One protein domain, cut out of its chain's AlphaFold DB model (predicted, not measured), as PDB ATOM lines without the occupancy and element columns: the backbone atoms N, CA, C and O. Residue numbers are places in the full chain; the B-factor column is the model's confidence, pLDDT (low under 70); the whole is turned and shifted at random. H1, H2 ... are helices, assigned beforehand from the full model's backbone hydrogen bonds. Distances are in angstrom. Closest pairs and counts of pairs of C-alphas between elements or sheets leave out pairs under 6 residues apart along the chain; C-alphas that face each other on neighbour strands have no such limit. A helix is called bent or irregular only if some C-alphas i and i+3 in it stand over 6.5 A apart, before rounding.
ATOM      1  N   LEU A   7      22.499  35.130 -16.705       82.19
ATOM      2  CA  LEU A   7      23.501  34.575 -17.624       82.19
ATOM      3  C   LEU A   7      23.112  34.685 -19.110       82.19
ATOM      4  O   LEU A   7      23.969  34.902 -19.958       82.19
ATOM      5  N   ASN A   8      21.826  34.566 -19.448       84.12
ATOM      6  CA  ASN A   8      21.367  34.739 -20.828       84.12
ATOM      7  C   ASN A   8      21.442  36.211 -21.244       84.12
ATOM      8  O   ASN A   8      21.792  36.512 -22.381       84.12
ATOM      9  N   LEU A   9      21.153  37.135 -20.322       90.06
ATOM     10  CA  LEU A   9      21.270  38.567 -20.591       90.06
ATOM     11  C   LEU A   9      22.734  38.981 -20.799       90.06
ATOM     12  O   LEU A   9      23.025  39.736 -21.725       90.06
ATOM     13  N   SER A  10      23.662  38.456 -19.989       91.19
ATOM     14  CA  SER A  10      25.091  38.725 -20.178       91.19
ATOM     15  C   SER A  10      25.621  38.129 -21.481       91.19
ATOM     16  O   SER A  10      26.352  38.811 -22.193       91.19
ATOM     17  N   ALA A  11      25.207  36.912 -21.851       92.44
ATOM     18  CA  ALA A  11      25.591  36.296 -23.120       92.44
ATOM     19  C   ALA A  11      25.136  37.129 -24.331       92.44
ATOM     20  O   ALA A  11      25.919  37.353 -25.253       92.44
ATOM     21  N   VAL A  12      23.903  37.647 -24.305       94.38
ATOM     22  CA  VAL A  12      23.399  38.560 -25.345       94.38
ATOM     23  C   VAL A  12      24.211  39.856 -25.377       94.38
ATOM     24  O   VAL A  12      24.602  40.301 -26.453       94.38
ATOM     25  N   GLY A  13      24.522  40.437 -24.215       95.25
ATOM     26  CA  GLY A  13      25.360  41.633 -24.128       95.25
ATOM     27  C   GLY A  13      26.747  41.425 -24.743       95.25
ATOM     28  O   GLY A  13      27.187  42.227 -25.565       95.25
ATOM     29  N   VAL A  14      27.409  40.312 -24.412       96.12
ATOM     30  CA  VAL A  14      28.717  39.951 -24.980       96.12
ATOM     31  C   VAL A  14      28.622  39.748 -26.490       96.12
ATOM     32  O   VAL A  14      29.467  40.262 -27.218       96.12
ATOM     33  N   ALA A  15      27.585  39.063 -26.979       95.19
ATOM     34  CA  ALA A  15      27.391  38.846 -28.409       95.19
ATOM     35  C   ALA A  15      27.207  40.162 -29.182       95.19
ATOM     36  O   ALA A  15      27.782  40.323 -30.257       95.19
ATOM     37  N   ILE A  16      26.465  41.125 -28.625       95.69
ATOM     38  CA  ILE A  16      26.289  42.452 -29.231       95.69
ATOM     39  C   ILE A  16      27.629  43.188 -29.304       95.69
ATOM     40  O   ILE A  16      28.001  43.671 -30.370       95.69
ATOM     41  N   VAL A  17      28.374  43.250 -28.197       95.44
ATOM     42  CA  VAL A  17      29.672  43.945 -28.160       95.44
ATOM     43  C   VAL A  17      30.668  43.289 -29.114       95.44
ATOM     44  O   VAL A  17      31.323  43.988 -29.885       95.44
ATOM     45  N   ALA A  18      30.746  41.956 -29.116       94.31
ATOM     46  CA  ALA A  18      31.610  41.205 -30.021       94.31
ATOM     47  C   ALA A  18      31.213  41.410 -31.490       94.31
ATOM     48  O   ALA A  18      32.085  41.588 -32.336       94.31
ATOM     49  N   GLY A  19      29.913  41.438 -31.791       93.50
ATOM     50  CA  GLY A  19      29.400  41.699 -33.133       93.50
ATOM     51  C   GLY A  19      29.726  43.109 -33.623       93.50
ATOM     52  O   GLY A  19      30.196  43.266 -34.745       93.50
ATOM     53  N   ILE A  20      29.545  44.129 -32.774       92.44
ATOM     54  CA  ILE A  20      29.901  45.516 -33.103       92.44
ATOM     55  C   ILE A  20      31.409  45.633 -33.319       92.44
ATOM     56  O   ILE A  20      31.832  46.140 -34.350       92.44
ATOM     57  N   TYR A  21      32.219  45.142 -32.380       89.88
ATOM     58  CA  TYR A  21      33.678  45.229 -32.460       89.88
ATOM     59  C   TYR A  21      34.249  44.460 -33.660       89.88
ATOM     60  O   TYR A  21      35.110  44.964 -34.377       89.88
ATOM     61  N   GLY A  22      33.753  43.244 -33.903       90.31
ATOM     62  CA  GLY A  22      34.165  42.433 -35.046       90.31
ATOM     63  C   GLY A  22      33.722  43.046 -36.371       90.31
ATOM     64  O   GLY A  22      34.516  43.140 -37.302       90.31
ATOM     65  N   GLY A  23      32.478  43.529 -36.441       88.75
ATOM     66  CA  GLY A  23      31.941  44.196 -37.622       88.75
ATOM     67  C   GLY A  23      32.713  45.466 -37.968       88.75
ATOM     68  O   GLY A  23      33.120  45.631 -39.115       88.75
ATOM     69  N   THR A  24      32.980  46.342 -36.994       88.44
ATOM     70  CA  THR A  24      33.752  47.566 -37.251       88.44
ATOM     71  C   THR A  24      35.156  47.241 -37.730       88.44
ATOM     72  O   THR A  24      35.562  47.786 -38.748       88.44
ATOM     73  N   LYS A  25      35.865  46.299 -37.097       85.88
ATOM     74  CA  LYS A  25      37.210  45.899 -37.539       85.88
ATOM     75  C   LYS A  25      37.241  45.265 -38.929       85.88
ATOM     76  O   LYS A  25      38.208  45.468 -39.651       85.88
ATOM     77  N   PHE A  26      36.192  44.539 -39.309       88.00
ATOM     78  CA  PHE A  26      36.074  43.940 -40.637       88.00
ATOM     79  C   PHE A  26      35.784  44.977 -41.733       88.00
ATOM     80  O   PHE A  26      36.399  44.945 -42.796       88.00
ATOM     81  N   PHE A  27      34.851  45.902 -41.491       88.25
ATOM     82  CA  PHE A  27      34.438  46.881 -42.500       88.25
ATOM     83  C   PHE A  27      35.355  48.107 -42.588       88.25
ATOM     84  O   PHE A  27      35.418  48.729 -43.645       88.25
ATOM     85  N   GLU A  28      36.076  48.450 -41.519       87.00
ATOM     86  CA  GLU A  28      37.021  49.575 -41.472       87.00
ATOM     87  C   GLU A  28      38.010  49.603 -42.662       87.00
ATOM     88  O   GLU A  28      38.015  50.615 -43.370       87.00
ATOM     89  N   PRO A  29      38.772  48.532 -42.981       85.88
ATOM     90  CA  PRO A  29      39.698  48.551 -44.118       85.88
ATOM     91  C   PRO A  29      38.985  48.744 -45.463       85.88
ATOM     92  O   PRO A  29      39.452  49.518 -46.298       85.88
ATOM     93  N   ILE A  30      37.825  48.105 -45.655       87.75
ATOM     94  CA  ILE A  30      37.048  48.169 -46.903       87.75
ATOM     95  C   ILE A  30      36.556  49.599 -47.154       87.75
ATOM     96  O   ILE A  30      36.688  50.137 -48.254       87.75
ATOM     97  N   VAL A  31      35.991  50.228 -46.122       87.31
ATOM     98  CA  VAL A  31      35.447  51.587 -46.218       87.31
ATOM     99  C   VAL A  31      36.567  52.597 -46.449       87.31
ATOM    100  O   VAL A  31      36.424  53.484 -47.290       87.31
ATOM    101  N   ILE A  32      37.695  52.458 -45.751       85.81
ATOM    102  CA  ILE A  32      38.848  53.348 -45.924       85.81
ATOM    103  C   ILE A  32      39.432  53.216 -47.333       85.81
ATOM    104  O   ILE A  32      39.715  54.235 -47.962       85.81
ATOM    105  N   GLU A  33      39.581  51.998 -47.862       85.31
ATOM    106  CA  GLU A  33      40.093  51.786 -49.218       85.31
ATOM    107  C   GLU A  33      39.199  52.461 -50.268       85.31
ATOM    108  O   GLU A  33      39.697  53.155 -51.158       85.31
ATOM    109  N   GLN A  34      37.878  52.317 -50.133       86.44
ATOM    110  CA  GLN A  34      36.918  52.937 -51.040       86.44
ATOM    111  C   GLN A  34      36.959  54.470 -50.950       86.44
ATOM    112  O   GLN A  34      37.116  55.143 -51.966       86.44
ATOM    113  N   LEU A  35      36.918  55.033 -49.737       85.12
ATOM    114  CA  LEU A  35      37.002  56.484 -49.533       85.12
ATOM    115  C   LEU A  35      38.334  57.070 -50.031       85.12
ATOM    116  O   LEU A  35      38.376  58.227 -50.458       85.12
ATOM    117  N   SER A  36      39.412  56.283 -49.982       82.69
ATOM    118  CA  SER A  36      40.720  56.648 -50.532       82.69
ATOM    119  C   SER A  36      40.689  56.754 -52.045       82.69
ATOM    120  O   SER A  36      41.104  57.777 -52.595       82.69
ATOM    121  N   LYS A  37      40.143  55.732 -52.714       84.50
ATOM    122  CA  LYS A  37      39.968  55.713 -54.172       84.50
ATOM    123  C   LYS A  37      39.083  56.861 -54.648       84.50
ATOM    124  O   LYS A  37      39.407  57.508 -55.639       84.50
ATOM    125  N   ASP A  38      38.024  57.151 -53.900       86.00
ATOM    126  CA  ASP A  38      37.061  58.201 -54.230       86.00
ATOM    127  C   ASP A  38      37.587  59.615 -53.908       86.00
ATOM    128  O   ASP A  38      36.925  60.612 -54.195       86.00
ATOM    129  N   GLY A  39      38.777  59.734 -53.303       82.81
ATOM    130  CA  GLY A  39      39.391  61.017 -52.951       82.81
ATOM    131  C   GLY A  39      38.645  61.791 -51.861       82.81
ATOM    132  O   GLY A  39      38.950  62.960 -51.623       82.81
ATOM    133  N   ASN A  40      37.693  61.146 -51.184       83.38
ATOM    134  CA  ASN A  40      36.816  61.751 -50.183       83.38
ATOM    135  C   ASN A  40      37.335  61.558 -48.745       83.38
ATOM    136  O   ASN A  40      36.649  61.877 -47.772       83.38
ATOM    137  N   LEU A  41      38.551  61.019 -48.596       79.50
ATOM    138  CA  LEU A  41      39.222  60.907 -47.307       79.50
ATOM    139  C   LEU A  41      39.633  62.282 -46.783       79.50
ATOM    140  O   LEU A  41      40.385  63.033 -47.412       79.50
ATOM    141  N   ARG A  42      39.176  62.564 -45.566       77.69
ATOM    142  CA  ARG A  42      39.686  63.649 -44.732       77.69
ATOM    143  C   ARG A  42      41.182  63.433 -44.486       77.69
ATOM    144  O   ARG A  42      41.579  62.421 -43.920       77.69
ATOM    145  N   LYS A  43      42.011  64.369 -44.960       74.31
ATOM    146  CA  LYS A  43      43.488  64.312 -44.877       74.31
ATOM    147  C   LYS A  43      44.045  64.890 -43.572       74.31
ATOM    148  O   LYS A  43      45.247  64.853 -43.349       74.31
ATOM    149  N   ASP A  44      43.175  65.468 -42.753       73.81
ATOM    150  CA  ASP A  44      43.476  66.140 -41.490       73.81
ATOM    151  C   ASP A  44      43.521  65.192 -40.281       73.81
ATOM    152  O   ASP A  44      43.832  65.622 -39.176       73.81
ATOM    153  N   ILE A  45      43.216  63.907 -40.479       74.00
ATOM    154  CA  ILE A  45      43.170  62.888 -39.429       74.00
ATOM    155  C   ILE A  45      44.130  61.759 -39.811       74.00
ATOM    156  O   ILE A  45      44.236  61.398 -40.984       74.00
ATOM    157  N   GLU A  46      44.838  61.203 -38.828       72.06
ATOM    158  CA  GLU A  46      45.682  60.026 -39.035       72.06
ATOM    159  C   GLU A  46      44.812  58.823 -39.426       72.06
ATOM    160  O   GLU A  46      43.968  58.363 -38.656       72.06
ATOM    161  N   ILE A  47      45.000  58.332 -40.653       73.50
ATOM    162  CA  ILE A  47      44.252  57.193 -41.187       73.50
ATOM    163  C   ILE A  47      45.028  55.913 -40.856       73.50
ATOM    164  O   ILE A  47      46.199  55.803 -41.248       73.50
ATOM    165  N   PRO A  48      44.410  54.933 -40.174       72.94
ATOM    166  CA  PRO A  48      45.053  53.658 -39.909       72.94
ATOM    167  C   PRO A  48      45.377  52.953 -41.230       72.94
ATOM    168  O   PRO A  48      44.542  52.850 -42.129       72.94
ATOM    169  N   LYS A  49      46.624  52.494 -41.365       77.38
ATOM    170  CA  LYS A  49      47.074  51.724 -42.529       77.38
ATOM    171  C   LYS A  49      46.880  50.242 -42.253       77.38
ATOM    172  O   LYS A  49      47.241  49.788 -41.169       77.38
ATOM    173  N   TYR A  50      46.370  49.511 -43.235       74.94
ATOM    174  CA  TYR A  50      46.149  48.067 -43.158       74.94
ATOM    175  C   TYR A  50      47.052  47.339 -44.145       74.94
ATOM    176  O   TYR A  50      47.367  47.881 -45.208       74.94
ATOM    177  N   ASP A  51      47.505  46.146 -43.773       76.00
ATOM    178  CA  ASP A  51      48.203  45.244 -44.681       76.00
ATOM    179  C   ASP A  51      47.208  44.534 -45.619       76.00
ATOM    180  O   ASP A  51      45.991  44.708 -45.528       76.00
ATOM    181  N   ASN A  52      47.732  43.722 -46.539       72.50
ATOM    182  CA  ASN A  52      46.914  42.955 -47.486       72.50
ATOM    183  C   ASN A  52      46.023  41.899 -46.801       72.50
ATOM    184  O   ASN A  52      45.173  41.298 -47.454       72.50
ATOM    185  N   GLU A  53      46.229  41.655 -45.508       71.31
ATOM    186  CA  GLU A  53      45.493  40.699 -44.684       71.31
ATOM    187  C   GLU A  53      44.426  41.404 -43.825       71.31
ATOM    188  O   GLU A  53      43.686  40.750 -43.092       71.31
ATOM    189  N   GLY A  54      44.300  42.735 -43.938       66.19
ATOM    190  CA  GLY A  54      43.337  43.538 -43.187       66.19
ATOM    191  C   GLY A  54      43.761  43.820 -41.745       66.19
ATOM    192  O   GLY A  54      42.946  44.303 -40.956       66.19
ATOM    193  N   ASN A  55      45.019  43.560 -41.379       75.25
ATOM    194  CA  ASN A  55      45.548  43.886 -40.061       75.25
ATOM    195  C   ASN A  55      46.128  45.309 -40.046       75.25
ATOM    196  O   ASN A  55      46.790  45.727 -40.999       75.25
ATOM    197  N   PRO A  56      45.924  46.082 -38.965       74.75
ATOM    198  CA  PRO A  56      46.512  47.410 -38.838       74.75
ATOM    199  C   PRO A  56      48.047  47.337 -38.732       74.75
ATOM    200  O   PRO A  56      48.593  46.697 -37.834       74.75
ATOM    201  N   ILE A  57      48.742  48.057 -39.618       71.56
ATOM    202  CA  ILE A  57      50.212  48.120 -39.734       71.56
ATOM    203  C   ILE A  57      50.842  48.913 -38.576       71.56
ATOM    204  O   ILE A  57      52.039  48.791 -38.319       71.56
ATOM    205  N   GLU A  58      50.058  49.707 -37.840       65.00
ATOM    206  CA  GLU A  58      50.520  50.375 -36.619       65.00
ATOM    207  C   GLU A  58      50.095  49.610 -35.350       65.00
ATOM    208  O   GLU A  58      49.047  49.892 -34.768       65.00
ATOM    209  N   PRO A  59      50.931  48.692 -34.823       60.31
ATOM    210  CA  PRO A  59      50.674  47.991 -33.564       60.31
ATOM    211  C   PRO A  59      50.956  48.852 -32.318       60.31
ATOM    212  O   PRO A  59      51.124  48.311 -31.221       60.31
ATOM    213  N   LYS A  60      51.030  50.187 -32.445       57.75
ATOM    214  CA  LYS A  60      51.492  51.069 -31.358       57.75
ATOM    215  C   LYS A  60      50.637  50.968 -30.094       57.75
ATOM    216  O   LYS A  60      51.156  51.202 -29.015       57.75
ATOM    217  N   SER A  61      49.365  50.584 -30.180       62.47
ATOM    218  CA  SER A  61      48.543  50.432 -28.975       62.47
ATOM    219  C   SER A  61      48.764  49.075 -28.293       62.47
ATOM    220  O   SER A  61      49.134  49.023 -27.124       62.47
ATOM    221  N   VAL A  62      48.639  47.964 -29.026       63.53
ATOM    222  CA  VAL A  62      48.645  46.611 -28.435       63.53
ATOM    223  C   VAL A  62      50.020  46.149 -27.958       63.53
ATOM    224  O   VAL A  62      50.121  45.478 -26.933       63.53
ATOM    225  N   LEU A  63      51.091  46.526 -28.662       64.25
ATOM    226  CA  LEU A  63      52.449  46.157 -28.266       64.25
ATOM    227  C   LEU A  63      52.891  46.928 -27.015       64.25
ATOM    228  O   LEU A  63      53.567  46.365 -26.156       64.25
ATOM    229  N   ASN A  64      52.484  48.194 -26.900       69.12
ATOM    230  CA  ASN A  64      52.746  49.010 -25.717       69.12
ATOM    231  C   ASN A  64      51.913  48.532 -24.524       69.12
ATOM    232  O   ASN A  64      52.477  48.328 -23.455       69.12
ATOM    233  N   LEU A  65      50.632  48.208 -24.734       73.88
ATOM    234  CA  LEU A  65      49.779  47.586 -23.714       73.88
ATOM    235  C   LEU A  65      50.383  46.275 -23.196       73.88
ATOM    236  O   LEU A  65      50.491  46.077 -21.990       73.88
ATOM    237  N   ARG A  66      50.838  45.384 -24.088       74.31
ATOM    238  CA  ARG A  66      51.471  44.115 -23.691       74.31
ATOM    239  C   ARG A  66      52.727  44.341 -22.845       74.31
ATOM    240  O   ARG A  66      52.913  43.641 -21.855       74.31
ATOM    241  N   LYS A  67      53.553  45.331 -23.203       79.44
ATOM    242  CA  LYS A  67      54.736  45.720 -22.418       79.44
ATOM    243  C   LYS A  67      54.359  46.289 -21.048       79.44
ATOM    244  O   LYS A  67      54.998  45.943 -20.061       79.44
ATOM    245  N   GLU A  68      53.321  47.121 -20.967       79.81
ATOM    246  CA  GLU A  68      52.809  47.641 -19.692       79.81
ATOM    247  C   GLU A  68      52.300  46.512 -18.786       79.81
ATOM    248  O   GLU A  68      52.672  46.456 -17.617       79.81
ATOM    249  N   PHE A  69      51.541  45.553 -19.326       82.44
ATOM    250  CA  PHE A  69      51.082  44.382 -18.569       82.44
ATOM    251  C   PHE A  69      52.238  43.506 -18.063       82.44
ATOM    252  O   PHE A  69      52.196  43.046 -16.920       82.44
ATOM    253  N   GLU A  70      53.271  43.283 -18.880       84.62
ATOM    254  CA  GLU A  70      54.472  42.540 -18.470       84.62
ATOM    255  C   GLU A  70      55.231  43.263 -17.346       84.62
ATOM    256  O   GLU A  70      55.654  42.625 -16.377       84.62
ATOM    257  N   ASN A  71      55.348  44.593 -17.423       85.81
ATOM    258  CA  ASN A  71      55.989  45.401 -16.385       85.81
ATOM    259  C   ASN A  71      55.202  45.363 -15.067       85.81
ATOM    260  O   ASN A  71      55.790  45.098 -14.019       85.81
ATOM    261  N   ILE A  72      53.875  45.522 -15.118       86.25
ATOM    262  CA  ILE A  72      52.998  45.453 -13.936       86.25
ATOM    263  C   ILE A  72      53.091  44.072 -13.269       86.25
ATOM    264  O   ILE A  72      53.177  43.968 -12.045       86.25
ATOM    265  N   GLN A  73      53.110  42.994 -14.056       85.38
ATOM    266  CA  GLN A  73      53.225  41.636 -13.523       85.38
ATOM    267  C   GLN A  73      54.578  41.400 -12.834       85.38
ATOM    268  O   GLN A  73      54.637  40.759 -11.783       85.38
ATOM    269  N   LYS A  74      55.660  41.940 -13.406       85.31
ATOM    270  CA  LYS A  74      57.013  41.851 -12.849       85.31
ATOM    271  C   LYS A  74      57.164  42.666 -11.561       85.31
ATOM    272  O   LYS A  74      57.788  42.200 -10.615       85.31
ATOM    273  N   GLU A  75      56.569  43.853 -11.489       83.06
ATOM    274  CA  GLU A  75      56.553  44.660 -10.264       83.06
ATOM    275  C   GLU A  75      55.766  43.978  -9.140       83.06
ATOM    276  O   GLU A  75      56.221  43.955  -7.996       83.06
ATOM    277  N   GLN A  76      54.632  43.347  -9.455       80.56
ATOM    278  CA  GLN A  76      53.850  42.602  -8.466       80.56
ATOM    279  C   GLN A  76      54.581  41.367  -7.929       80.56
ATOM    280  O   GLN A  76      54.481  41.077  -6.738       80.56
ATOM    281  N   SER A  77      55.312  40.626  -8.769       79.56
ATOM    282  CA  SER A  77      56.070  39.454  -8.312       79.56
ATOM    283  C   SER A  77      57.284  39.843  -7.467       79.56
ATOM    284  O   SER A  77      57.568  39.174  -6.474       79.56
ATOM    285  N   LEU A  78      57.939  40.966  -7.782       79.50
ATOM    286  CA  LEU A  78      59.001  41.541  -6.954       79.50
ATOM    287  C   LEU A  78      58.460  42.032  -5.603       79.50
ATOM    288  O   LEU A  78      59.046  41.721  -4.573       79.50
ATOM    289  N   GLN A  79      57.322  42.733  -5.577       72.06
ATOM    290  CA  GLN A  79      56.694  43.184  -4.326       72.06
ATOM    291  C   GLN A  79      56.224  42.018  -3.449       72.06
ATOM    292  O   GLN A  79      56.415  42.063  -2.236       72.06
ATOM    293  N   ARG A  80      55.671  40.949  -4.041       72.69
ATOM    294  CA  ARG A  80      55.325  39.721  -3.302       72.69
ATOM    295  C   ARG A  80      56.566  39.033  -2.728       72.69
ATOM    296  O   ARG A  80      56.563  38.692  -1.553       72.69
ATOM    297  N   GLY A  81      57.644  38.920  -3.506       69.56
ATOM    298  CA  GLY A  81      58.912  38.355  -3.026       69.56
ATOM    299  C   GLY A  81      59.623  39.202  -1.958       69.56
ATOM    300  O   GLY A  81      60.397  38.667  -1.166       69.56
ATOM    301  N   LEU A  82      59.351  40.511  -1.905       63.66
ATOM    302  CA  LEU A  82      59.823  41.415  -0.847       63.66
ATOM    303  C   LEU A  82      58.918  41.397   0.400       63.66
ATOM    304  O   LEU A  82      59.418  41.584   1.507       63.66
ATOM    305  N   GLN A  83      57.612  41.139   0.248       58.22
ATOM    306  CA  GLN A  83      56.688  40.916   1.372       58.22
ATOM    307  C   GLN A  83      56.925  39.569   2.065       58.22
ATOM    308  O   GLN A  83      56.796  39.495   3.280       58.22
ATOM    309  N   GLU A  84      57.354  38.533   1.339       56.09
ATOM    310  CA  GLU A  84      57.731  37.237   1.929       56.09
ATOM    311  C   GLU A  84      59.025  37.287   2.772       56.09
ATOM    312  O   GLU A  84      59.301  36.349   3.517       56.09
ATOM    313  N   GLN A  85      59.806  38.375   2.705       51.16
ATOM    314  CA  GLN A  85      61.042  38.557   3.485       51.16
ATOM    315  C   GLN A  85      60.921  39.535   4.667       51.16
ATOM    316  O   GLN A  85      61.894  39.706   5.402       51.16
TER     317      GLN A  85
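What this domain is: This is residues 7 to 85 of the 102 residues of an uncharacterized protein of Vanderwaltozyma polyspora (strain ATCC 22028 / DSM 70294 / BCRC 21397 / CBS 2163 / NBRC 10782 / NRRL Y-8283 / UCD 57-17) (UniProt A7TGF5). Two long helices form an open V, with a looping link of 24 residues, 38 to 61, at its corner and nothing filling the space between the arms. H1, the longer helix, is bent toward its end, and H2 sticks out from the far side of the link as a single helix. The printed part has 79 residues, with two named helices in the order H1, H2 and no named strand; the class is all helix. It is extended, with a radius of gyration of the C-alphas of 19.9 A, and spans 66 by 37 by 24 A.

Where its parts are: H1 covers residues 7 to 37 and by its hydrogen bonds was assigned as one helix, but it is bent: C-alphas 26 and 29 are 6.8 A apart. Its arm H1a, residues 7 to 26, begins at C-alpha 7 at (23.501, 34.575, -17.624) and is 27.8 A long from first to last C-alpha. The arm H1b, residues 29 to 37, ends at C-alpha 37 at (39.968, 55.713, -54.172). H2, residues 62 to 83, is 31.4 A long and ends at C-alpha 83 at (56.688, 40.916, 1.372).

How they stand to each other: The lines of H1a and H1b stand at a shallow tilt of 29 degrees. H1a and H2 are apart, with no C-alpha of the one within 8 A of the other. H1b and H2 are apart by the same measure. In H1a, H1b and H2 every O i to N i+4 pair is within hydrogen-bond range.

The domain as a whole: The two C-alphas farthest apart, those of Asp 38 and Gln 85, are 65.5 A apart. Residues 7 to 24, 34 to 39 and 59 to 85 stand free. The link from H1 to H2 is long, and the printed part has no cut. The mean pLDDT of the printed part is 79.8; it is under 70 at residue 54, residues 58 to 64 and residues 81 to 85.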